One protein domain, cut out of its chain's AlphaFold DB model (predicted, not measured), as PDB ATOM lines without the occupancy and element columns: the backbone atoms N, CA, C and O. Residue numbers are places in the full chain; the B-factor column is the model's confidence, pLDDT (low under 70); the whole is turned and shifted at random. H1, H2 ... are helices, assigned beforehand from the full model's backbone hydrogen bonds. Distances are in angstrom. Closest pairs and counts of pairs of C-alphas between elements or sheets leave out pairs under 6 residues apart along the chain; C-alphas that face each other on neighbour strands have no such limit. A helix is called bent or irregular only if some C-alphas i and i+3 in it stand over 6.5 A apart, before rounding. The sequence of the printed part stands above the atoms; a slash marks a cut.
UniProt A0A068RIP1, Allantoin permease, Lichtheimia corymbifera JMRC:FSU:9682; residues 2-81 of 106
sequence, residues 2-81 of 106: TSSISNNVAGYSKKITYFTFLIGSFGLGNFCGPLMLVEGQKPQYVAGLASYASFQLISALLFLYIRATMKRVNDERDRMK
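What this domain is: This is residues 2 to 81 of the 106 residues of the protein "Allantoin permease" of Lichtheimia corymbifera JMRC:FSU:9682 (UniProt A0A068RIP1). Two long helices, H2 and H3, form an open, narrow V: the chain runs out along H2, turns round at residues 36 to 45 and comes back along H3, with no contact between the two helices. A short helix, H1, lies near the first turns of H2, at the wide end of the V. The printed part has 80 residues with three named helices, in the order H1, H2, H3, and no named strand, and its class is all helix. It is extended, with a radius of gyration of the C-alphas of 18.1 A, and its outline is a rod spanning 61 by 25 by 13 A.

Where its parts are: H1 holds residues 2 to 8 and begins at C-alpha 2, at (203.130, 264.674, 239.386). H2 holds residues 12 to 35 and is 35.5 A from first to last C-alpha, ending at C-alpha 35, at (176.706, 261.444, 244.844). H2 is irregular, but only just: C-alphas 31 and 34 are 6.6 A apart, and its line is a rough one. H3, the longest helix, holds residues 46 to 79 and measures 49.6 A, ending at C-alpha 79, at (213.977, 262.430, 212.112).

How they stand to each other: H1 and H2 only just touch, with 3 pairs of C-alphas within 8 A. The closest C-alphas are those of Ile 5 and Lys 15, 7.0 A apart, and H2 touches H1 with residues 15 to 18 alone. The two run opposite ways at a shallow tilt of 33 degrees, only just short of steep, and they form a helical hairpin. H3 touches no helix: H1 and H3 are apart, and so are H2 and H3, with no C-alpha of the one within 8 A of the other. Each O i to N i+4 pair inside H1 and H3 is within hydrogen-bond range, while in H2 18 of 20 are.

The domain as a whole: The C-alphas farthest apart, those of Gly 40 and Lys 81, are 61.2 A apart, while those of Thr 2 and Lys 81 are 30.2 A apart. Residues 23 to 32, 39 to 44, 53 to 69 and 71 to 81 stand free. The link from H1 to H2 is tight, with 3 residues, and that from H2 to H3 is short, with 10. The printed part has no cut. The mean pLDDT of the printed part is 75.8; residues 2 to 12, 14, 36 to 47, 77 and 81 are under 70.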
ATOM      1  N   THR A   2     202.308 263.483 239.075       62.38
ATOM      2  CA  THR A   2     203.130 264.674 239.386       62.38
ATOM      3  C   THR A   2     204.534 264.626 238.771       62.38
ATOM      4  O   THR A   2     204.969 265.606 238.172       62.38
ATOM      5  N   SER A   3     205.203 263.468 238.801       61.94
ATOM      6  CA  SER A   3     206.515 263.277 238.159       61.94
ATOM      7  C   SER A   3     206.464 263.438 236.637       61.94
ATOM      8  O   SER A   3     207.405 263.946 236.038       61.94
ATOM      9  N   SER A   4     205.351 263.047 236.008       61.97
ATOM     10  CA  SER A   4     205.151 263.201 234.566       61.97
ATOM     11  C   SER A   4     204.949 264.668 234.194       61.97
ATOM     12  O   SER A   4     205.549 265.118 233.233       61.97
ATOM     13  N   ILE A   5     204.170 265.431 234.966       61.88
ATOM     14  CA  ILE A   5     203.943 266.865 234.707       61.88
ATOM     15  C   ILE A   5     205.231 267.670 234.933       61.88
ATOM     16  O   ILE A   5     205.554 268.543 234.136       61.88
ATOM     17  N   SER A   6     206.003 267.348 235.977       59.94
ATOM     18  CA  SER A   6     207.256 268.055 236.275       59.94
ATOM     19  C   SER A   6     208.326 267.851 235.195       59.94
ATOM     20  O   SER A   6     209.032 268.796 234.847       59.94
ATOM     21  N   ASN A   7     208.412 266.631 234.643       59.25
ATOM     22  CA  ASN A   7     209.438 266.256 233.666       59.25
ATOM     23  C   ASN A   7     209.026 266.462 232.201       59.25
ATOM     24  O   ASN A   7     209.904 266.640 231.366       59.25
ATOM     25  N   ASN A   8     207.730 266.404 231.872       60.31
ATOM     26  CA  ASN A   8     207.245 266.460 230.483       60.31
ATOM     27  C   ASN A   8     206.595 267.790 230.099       60.31
ATOM     28  O   ASN A   8     206.102 267.913 228.984       60.31
ATOM     29  N   VAL A   9     206.584 268.781 230.986       59.28
ATOM     30  CA  VAL A   9     206.078 270.122 230.678       59.28
ATOM     31  C   VAL A   9     207.196 271.123 230.936       59.28
ATOM     32  O   VAL A   9     207.752 271.151 232.033       59.28
ATOM     33  N   ALA A  10     207.521 271.939 229.938       60.25
ATOM     34  CA  ALA A  10     208.372 273.123 230.071       60.25
ATOM     35  C   ALA A  10     207.494 274.384 229.976       60.25
ATOM     36  O   ALA A  10     206.421 274.332 229.373       60.25
ATOM     37  N   GLY A  11     207.905 275.482 230.614       63.28
ATOM     38  CA  GLY A  11     207.085 276.688 230.783       63.28
ATOM     39  C   GLY A  11     206.455 276.796 232.177       63.28
ATOM     40  O   GLY A  11     205.688 275.914 232.591       63.28
ATOM     41  N   TYR A  12     206.738 277.880 232.906       69.31
ATOM     42  CA  TYR A  12     206.207 278.106 234.263       69.31
ATOM     43  C   TYR A  12     204.672 278.195 234.272       69.31
ATOM     44  O   TYR A  12     204.000 277.492 235.036       69.31
ATOM     45  N   SER A  13     204.108 278.982 233.354       72.00
ATOM     46  CA  SER A  13     202.658 279.167 233.223       72.00
ATOM     47  C   SER A  13     201.940 277.852 232.914       72.00
ATOM     48  O   SER A  13     200.935 277.526 233.546       72.00
ATOM     49  N   LYS A  14     202.494 277.039 232.004       69.75
ATOM     50  CA  LYS A  14     201.895 275.765 231.593       69.75
ATOM     51  C   LYS A  14     201.911 274.734 232.729       69.75
ATOM     52  O   LYS A  14     200.918 274.033 232.932       69.75
ATOM     53  N   LYS A  15     202.985 274.682 233.530       75.88
ATOM     54  CA  LYS A  15     203.059 273.825 234.731       75.88
ATOM     55  C   LYS A  15     201.984 274.173 235.759       75.88
ATOM     56  O   LYS A  15     201.315 273.267 236.258       75.88
ATOM     57  N   ILE A  16     201.798 275.462 236.053       81.44
ATOM     58  CA  ILE A  16     200.789 275.910 237.022       81.44
ATOM     59  C   ILE A  16     199.383 275.571 236.538       81.44
ATOM     60  O   ILE A  16     198.591 275.058 237.324       81.44
ATOM     61  N   THR A  17     199.071 275.763 235.253       82.69
ATOM     62  CA  THR A  17     197.753 275.400 234.714       82.69
ATOM     63  C   THR A  17     197.440 273.916 234.913       82.69
ATOM     64  O   THR A  17     196.358 273.580 235.401       82.69
ATOM     65  N   TYR A  18     198.387 273.018 234.612       82.44
ATOM     66  CA  TYR A  18     198.189 271.583 234.848       82.44
ATOM     67  C   TYR A  18     198.034 271.246 236.329       82.44
ATOM     68  O   TYR A  18     197.216 270.396 236.684       82.44
ATOM     69  N   PHE A  19     198.797 271.907 237.198       83.62
ATOM     70  CA  PHE A  19     198.715 271.685 238.636       83.62
ATOM     71  C   PHE A  19     197.371 272.150 239.216       83.62
ATOM     72  O   PHE A  19     196.734 271.412 239.967       83.62
ATOM     73  N   THR A  20     196.886 273.322 238.805       86.38
ATOM     74  CA  THR A  20     195.564 273.831 239.192       86.38
ATOM     75  C   THR A  20     194.453 272.898 238.725       86.38
ATOM     76  O   THR A  20     193.544 272.589 239.494       86.38
ATOM     77  N   PHE A  21     194.538 272.386 237.496       87.44
ATOM     78  CA  PHE A  21     193.558 271.430 236.983       87.44
ATOM     79  C   PHE A  21     193.586 270.099 237.752       87.44
ATOM     80  O   PHE A  21     192.536 269.517 238.034       87.44
ATOM     81  N   LEU A  22     194.774 269.631 238.147       86.38
ATOM     82  CA  LEU A  22     194.929 268.436 238.977       86.38
ATOM     83  C   LEU A  22     194.238 268.603 240.338       86.38
ATOM     84  O   LEU A  22     193.486 267.727 240.755       86.38
ATOM     85  N   ILE A  23     194.446 269.736 241.011       87.19
ATOM     86  CA  ILE A  23     193.800 270.013 242.302       87.19
ATOM     87  C   ILE A  23     192.287 270.199 242.130       87.19
ATOM     88  O   ILE A  23     191.507 269.641 242.902       87.19
ATOM     89  N   GLY A  24     191.855 270.936 241.103       90.12
ATOM     90  CA  GLY A  24     190.436 271.171 240.833       90.12
ATOM     91  C   GLY A  24     189.670 269.878 240.546       90.12
ATOM     92  O   GLY A  24     188.617 269.631 241.133       90.12
ATOM     93  N   SER A  25     190.229 269.008 239.700       85.81
ATOM     94  CA  SER A  25     189.641 267.696 239.407       85.81
ATOM     95  C   SER A  25     189.629 266.769 240.625       85.81
ATOM     96  O   SER A  25     188.645 266.059 240.828       85.81
ATOM     97  N   PHE A  26     190.656 266.818 241.480       86.25
ATOM     98  CA  PHE A  26     190.649 266.093 242.752       86.25
ATOM     99  C   PHE A  26     189.502 266.556 243.663       86.25
ATOM    100  O   PHE A  26     188.785 265.722 244.219       86.25
ATOM    101  N   GLY A  27     189.270 267.868 243.774       88.31
ATOM    102  CA  GLY A  27     188.138 268.415 244.529       88.31
ATOM    103  C   GLY A  27     186.783 267.961 243.977       88.31
ATOM    104  O   GLY A  27     185.936 267.480 244.730       88.31
ATOM    105  N   LEU A  28     186.604 268.029 242.655       87.94
ATOM    106  CA  LEU A  28     185.383 267.566 241.986       87.94
ATOM    107  C   LEU A  28     185.146 266.063 242.172       87.94
ATOM    108  O   LEU A  28     184.017 265.647 242.412       87.94
ATOM    109  N   GLY A  29     186.199 265.246 242.112       83.56
ATOM    110  CA  GLY A  29     186.104 263.806 242.347       83.56
ATOM    111  C   GLY A  29     185.611 263.471 243.757       83.56
ATOM    112  O   GLY A  29     184.739 262.619 243.915       83.56
ATOM    113  N   ASN A  30     186.104 264.188 244.773       85.50
ATOM    114  CA  ASN A  30     185.646 264.013 246.155       85.50
ATOM    115  C   ASN A  30     184.178 264.423 246.339       85.50
ATOM    116  O   ASN A  30     183.463 263.786 247.106       85.50
ATOM    117  N   PHE A  31     183.713 265.442 245.615       84.62
ATOM    118  CA  PHE A  31     182.309 265.853 245.644       84.62
ATOM    119  C   PHE A  31     181.384 264.857 244.923       84.62
ATOM    120  O   PHE A  31     180.314 264.518 245.426       84.62
ATOM    121  N   CYS A  32     181.800 264.345 243.762       81.25
ATOM    122  CA  CYS A  32     181.014 263.393 242.974       81.25
ATOM    123  C   CYS A  32     180.980 261.979 243.574       81.25
ATOM    124  O   CYS A  32     180.047 261.229 243.290       81.25
ATOM    125  N   GLY A  33     181.971 261.607 244.392       76.31
ATOM    126  CA  GLY A  33     182.066 260.280 245.006       76.31
ATOM    127  C   GLY A  33     180.806 259.880 245.787       76.31
ATOM    128  O   GLY A  33     180.164 258.903 245.407       76.31
ATOM    129  N   PRO A  34     180.392 260.639 246.820       75.12
ATOM    130  CA  PRO A  34     179.177 260.360 247.590       75.12
ATOM    131  C   PRO A  34     177.896 260.418 246.751       75.12
ATOM    132  O   PRO A  34     176.956 259.675 247.016       75.12
ATOM    133  N   LEU A  35     177.870 261.264 245.716       72.94
ATOM    134  CA  LEU A  35     176.706 261.444 244.844       72.94
ATOM    135  C   LEU A  35     176.403 260.195 243.994       72.94
ATOM    136  O   LEU A  35     175.264 259.986 243.586       72.94
ATOM    137  N   MET A  36     177.410 259.356 243.727       67.19
ATOM    138  CA  MET A  36     177.243 258.104 242.977       67.19
ATOM    139  C   MET A  36     176.765 256.922 243.833       67.19
ATOM    140  O   MET A  36     176.398 255.884 243.274       67.19
ATOM    141  N   LEU A  37     176.732 257.046 245.165       66.19
ATOM    142  CA  LEU A  37     176.192 256.006 246.043       66.19
ATOM    143  C   LEU A  37     174.663 256.118 246.103       66.19
ATOM    144  O   LEU A  37     174.088 256.675 247.033       66.19
ATOM    145  N   VAL A  38     173.990 255.563 245.096       65.62
ATOM    146  CA  VAL A  38     172.524 255.497 245.062       65.62
ATOM    147  C   VAL A  38     172.027 254.514 246.129       65.62
ATOM    148  O   VAL A  38     172.313 253.316 246.075       65.62
ATOM    149  N   GLU A  39     171.247 255.010 247.094       60.94
ATOM    150  CA  GLU A  39     170.754 254.232 248.245       60.94
ATOM    151  C   GLU A  39     169.854 253.041 247.861       60.94
ATOM    152  O   GLU A  39     169.720 252.091 248.633       60.94
ATOM    153  N   GLY A  40     169.280 253.061 246.652       59.78
ATOM    154  CA  GLY A  40     168.378 252.031 246.125       59.78
ATOM    155  C   GLY A  40     169.035 250.717 245.677       59.78
ATOM    156  O   GLY A  40     168.317 249.804 245.281       59.78
ATOM    157  N   GLN A  41     170.368 250.588 245.725       55.69
ATOM    158  CA  GLN A  41     171.116 249.389 245.287       55.69
ATOM    159  C   GLN A  41     171.888 248.677 246.416       55.69
ATOM    160  O   GLN A  41     172.914 248.024 246.185       55.69
ATOM    161  N   LYS A  42     171.393 248.757 247.656       49.72
ATOM    162  CA  LYS A  42     171.888 247.905 248.752       49.72
ATOM    163  C   LYS A  42     171.650 246.420 248.413       49.72
ATOM    164  O   LYS A  42     170.560 246.104 247.939       49.72
ATOM    165  N   PRO A  43     172.602 245.494 248.663       61.38
ATOM    166  CA  PRO A  43     173.866 245.646 249.400       61.38
ATOM    167  C   PRO A  43     175.135 245.755 248.526       61.38
ATOM    168  O   PRO A  43     176.211 245.987 249.066       61.38
ATOM    169  N   GLN A  44     175.045 245.571 247.204       62.81
ATOM    170  CA  GLN A  44     176.230 245.426 246.340       62.81
ATOM    171  C   GLN A  44     176.664 246.710 245.611       62.81
ATOM    172  O   GLN A  44     177.769 246.723 245.077       62.81
ATOM    173  N   TYR A  45     175.845 247.774 245.578       67.12
ATOM    174  CA  TYR A  45     176.186 249.068 244.949       67.12
ATOM    175  C   TYR A  45     176.811 248.928 243.544       67.12
ATOM    176  O   TYR A  45     177.791 249.591 243.196       67.12
ATOM    177  N   VAL A  46     176.244 248.037 242.722       68.19
ATOM    178  CA  VAL A  46     176.833 247.607 241.442       68.19
ATOM    179  C   VAL A  46     177.037 248.781 240.479       68.19
ATOM    180  O   VAL A  46     178.051 248.823 239.786       68.19
ATOM    181  N   ALA A  47     176.133 249.770 240.471       69.00
ATOM    182  CA  ALA A  47     176.277 250.952 239.619       69.00
ATOM    183  C   ALA A  47     177.498 251.813 239.983       69.00
ATOM    184  O   ALA A  47     178.188 252.287 239.083       69.00
ATOM    185  N   GLY A  48     177.800 251.976 241.277       73.31
ATOM    186  CA  GLY A  48     178.971 252.734 241.734       73.31
ATOM    187  C   GLY A  48     180.288 252.019 241.423       73.31
ATOM    188  O   GLY A  48     181.269 252.643 241.027       73.31
ATOM    189  N   LEU A  49     180.303 250.688 241.532       75.56
ATOM    190  CA  LEU A  49     181.474 249.890 241.165       75.56
ATOM    191  C   LEU A  49     181.706 249.890 239.643       75.56
ATOM    192  O   LEU A  49     182.841 250.031 239.187       75.56
ATOM    193  N   ALA A  50     180.634 249.768 238.855       79.56
ATOM    194  CA  ALA A  50     180.700 249.784 237.396       79.56
ATOM    195  C   ALA A  50     181.135 251.151 236.847       79.56
ATOM    196  O   ALA A  50     181.938 251.207 235.909       79.56
ATOM    197  N   SER A  51     180.656 252.253 237.435       80.31
ATOM    198  CA  SER A  51     181.102 253.595 237.055       80.31
ATOM    199  C   SER A  51     182.585 253.778 237.372       80.31
ATOM    200  O   SER A  51     183.343 254.164 236.483       80.31
ATOM    201  N   TYR A  52     183.033 253.403 238.576       82.44
ATOM    202  CA  TYR A  52     184.445 253.473 238.959       82.44
ATOM    203  C   TYR A  52     185.349 252.680 238.001       82.44
ATOM    204  O   TYR A  52     186.331 253.219 237.486       82.44
ATOM    205  N   ALA A  53     184.983 251.432 237.691       85.56
ATOM    206  CA  ALA A  53     185.721 250.600 236.742       85.56
ATOM    207  C   ALA A  53     185.777 251.227 235.336       85.56
ATOM    208  O   ALA A  53     186.829 251.220 234.692       85.56
ATOM    209  N   SER A  54     184.674 251.827 234.880       86.12
ATOM    210  CA  SER A  54     184.604 252.504 233.579       86.12
ATOM    211  C   SER A  54     185.510 253.737 233.526       86.12
ATOM    212  O   SER A  54     186.280 253.894 232.577       86.12
ATOM    213  N   PHE A  55     185.496 254.585 234.562       86.88
ATOM    214  CA  PHE A  55     186.390 255.746 234.649       86.88
ATOM    215  C   PHE A  55     187.862 255.336 234.717       86.88
ATOM    216  O   PHE A  55     188.706 255.969 234.078       86.88
ATOM    217  N   GLN A  56     188.178 254.256 235.436       86.94
ATOM    218  CA  GLN A  56     189.539 253.734 235.508       86.94
ATOM    219  C   GLN A  56     190.030 253.236 234.140       86.94
ATOM    220  O   GLN A  56     191.176 253.506 233.766       86.94
ATOM    221  N   LEU A  57     189.163 252.569 233.369       90.19
ATOM    222  CA  LEU A  57     189.478 252.122 232.012       90.19
ATOM    223  C   LEU A  57     189.710 253.309 231.064       90.19
ATOM    224  O   LEU A  57     190.707 253.334 230.342       90.19
ATOM    225  N   ILE A  58     188.837 254.320 231.104       90.19
ATOM    226  CA  ILE A  58     188.979 255.543 230.294       90.19
ATOM    227  C   ILE A  58     190.285 256.271 230.638       90.19
ATOM    228  O   ILE A  58     191.023 256.677 229.740       90.19
ATOM    229  N   SER A  59     190.609 256.388 231.928       87.00
ATOM    230  CA  SER A  59     191.863 256.989 232.390       87.00
ATOM    231  C   SER A  59     193.081 256.239 231.838       87.00
ATOM    232  O   SER A  59     193.989 256.857 231.279       87.00
ATOM    233  N   ALA A  60     193.076 254.902 231.894       88.00
ATOM    234  CA  ALA A  60     194.155 254.080 231.342       88.00
ATOM    235  C   ALA A  60     194.332 254.274 229.823       88.00
ATOM    236  O   ALA A  60     195.463 254.408 229.345       88.00
ATOM    237  N   LEU A  61     193.232 254.348 229.066       89.50
ATOM    238  CA  LEU A  61     193.269 254.620 227.624       89.50
ATOM    239  C   LEU A  61     193.842 256.008 227.318       89.50
ATOM    240  O   LEU A  61     194.685 256.142 226.428       89.50
ATOM    241  N   LEU A  62     193.443 257.029 228.078       86.88
ATOM    242  CA  LEU A  62     193.967 258.384 227.915       86.88
ATOM    243  C   LEU A  62     195.474 258.445 228.208       86.88
ATOM    244  O   LEU A  62     196.221 259.090 227.472       86.88
ATOM    245  N   PHE A  63     195.946 257.723 229.228       85.31
ATOM    246  CA  PHE A  63     197.378 257.595 229.512       85.31
ATOM    247  C   PHE A  63     198.156 256.968 228.356       85.31
ATOM    248  O   PHE A  63     199.219 257.477 227.988       85.31
ATOM    249  N   LEU A  64     197.635 255.889 227.767       85.50
ATOM    250  CA  LEU A  64     198.247 255.253 226.600       85.50
ATOM    251  C   LEU A  64     198.280 256.199 225.399       85.50
ATOM    252  O   LEU A  64     199.308 256.288 224.725       85.50
ATOM    253  N   TYR A  65     197.200 256.948 225.166       85.69
ATOM    254  CA  TYR A  65     197.126 257.938 224.094       85.69
ATOM    255  C   TYR A  65     198.166 259.054 224.260       85.69
ATOM    256  O   TYR A  65     198.909 259.360 223.320       85.69
ATOM    257  N   ILE A  66     198.279 259.625 225.463       83.19
ATOM    258  CA  ILE A  66     199.279 260.658 225.764       83.19
ATOM    259  C   ILE A  66     200.683 260.088 225.553       83.19
ATOM    260  O   ILE A  66     201.492 260.696 224.856       83.19
ATOM    261  N   ARG A  67     200.964 258.890 226.075       81.50
ATOM    262  CA  ARG A  67     202.268 258.229 225.915       81.50
ATOM    263  C   ARG A  67     202.616 257.995 224.441       81.50
ATOM    264  O   ARG A  67     203.742 258.267 224.033       81.50
ATOM    265  N   ALA A  68     201.662 257.530 223.636       80.25
ATOM    266  CA  ALA A  68     201.858 257.318 222.204       80.25
ATOM    267  C   ALA A  68     202.125 258.634 221.459       80.25
ATOM    268  O   ALA A  68     203.003 258.684 220.601       80.25
ATOM    269  N   THR A  69     201.409 259.701 221.816       81.25
ATOM    270  CA  THR A  69     201.606 261.034 221.229       81.25
ATOM    271  C   THR A  69     202.992 261.580 221.564       81.25
ATOM    272  O   THR A  69     203.711 261.995 220.659       81.25
ATOM    273  N   MET A  70     203.425 261.481 222.826       76.62
ATOM    274  CA  MET A  70     204.770 261.903 223.234       76.62
ATOM    275  C   MET A  70     205.865 261.111 222.513       76.62
ATOM    276  O   MET A  70     206.859 261.692 222.080       76.62
ATOM    277  N   LYS A  71     205.667 259.798 222.324       77.19
ATOM    278  CA  LYS A  71     206.594 258.965 221.546       77.19
ATOM    279  C   LYS A  71     206.668 259.420 220.088       77.19
ATOM    280  O   LYS A  71     207.763 259.590 219.574       77.19
ATOM    281  N   ARG A  72     205.522 259.661 219.440       79.19
ATOM    282  CA  ARG A  72     205.469 260.133 218.044       79.19
ATOM    283  C   ARG A  72     206.196 261.460 217.860       79.19
ATOM    284  O   ARG A  72     206.977 261.580 216.926       79.19
ATOM    285  N   VAL A  73     205.980 262.415 218.765       76.81
ATOM    286  CA  VAL A  73     206.665 263.715 218.716       76.81
ATOM    287  C   VAL A  73     208.172 263.544 218.914       76.81
ATOM    288  O   VAL A  73     208.957 264.199 218.232       76.81
ATOM    289  N   ASN A  74     208.600 262.638 219.798       74.69
ATOM    290  CA  ASN A  74     210.019 262.338 219.962       74.69
ATOM    291  C   ASN A  74     210.633 261.702 218.701       74.69
ATOM    292  O   ASN A  74     211.689 262.145 218.251       74.69
ATOM    293  N   ASP A  75     209.949 260.719 218.110       76.25
ATOM    294  CA  ASP A  75     210.382 260.034 216.885       76.25
ATOM    295  C   ASP A  75     210.444 261.005 215.687       76.25
ATOM    296  O   ASP A  75     211.326 260.905 214.833       76.25
ATOM    297  N   GLU A  76     209.524 261.967 215.612       76.62
ATOM    298  CA  GLU A  76     209.513 263.016 214.589       76.62
ATOM    299  C   GLU A  76     210.682 263.997 214.766       76.62
ATOM    300  O   GLU A  76     211.394 264.293 213.803       76.62
ATOM    301  N   ARG A  77     210.960 264.423 216.005       69.44
ATOM    302  CA  ARG A  77     212.116 265.276 216.336       69.44
ATOM    303  C   ARG A  77     213.454 264.573 216.071       69.44
ATOM    304  O   ARG A  77     214.398 265.217 215.615       69.44
ATOM    305  N   ASP A  78     213.529 263.254 216.265       72.56
ATOM    306  CA  ASP A  78     214.706 262.448 215.899       72.56
ATOM    307  C   ASP A  78     214.946 262.410 214.384       72.56
ATOM    308  O   ASP A  78     216.092 262.472 213.931       72.56
ATOM    309  N   ARG A  79     213.877 262.380 213.581       72.88
ATOM    310  CA  ARG A  79     213.977 262.430 212.112       72.88
ATOM    311  C   ARG A  79     214.418 263.797 211.595       72.88
ATOM    312  O   ARG A  79     215.119 263.851 210.588       72.88
ATOM    313  N   MET A  80     214.041 264.877 212.278       70.00
ATOM    314  CA  MET A  80     214.395 266.241 211.873       70.00
ATOM    315  C   MET A  80     215.864 266.614 212.139       70.00
ATOM    316  O   MET A  80     216.298 267.647 211.638       70.00
ATOM    317  N   LYS A  81     216.645 265.794 212.872       64.88
ATOM    318  CA  LYS A  81     218.059 266.069 213.224       64.88
ATOM    319  C   LYS A  81     218.270 267.513 213.705       64.88
ATOM    320  O   LYS A  81     219.108 268.241 213.174       64.88
TER     321      LYS A  81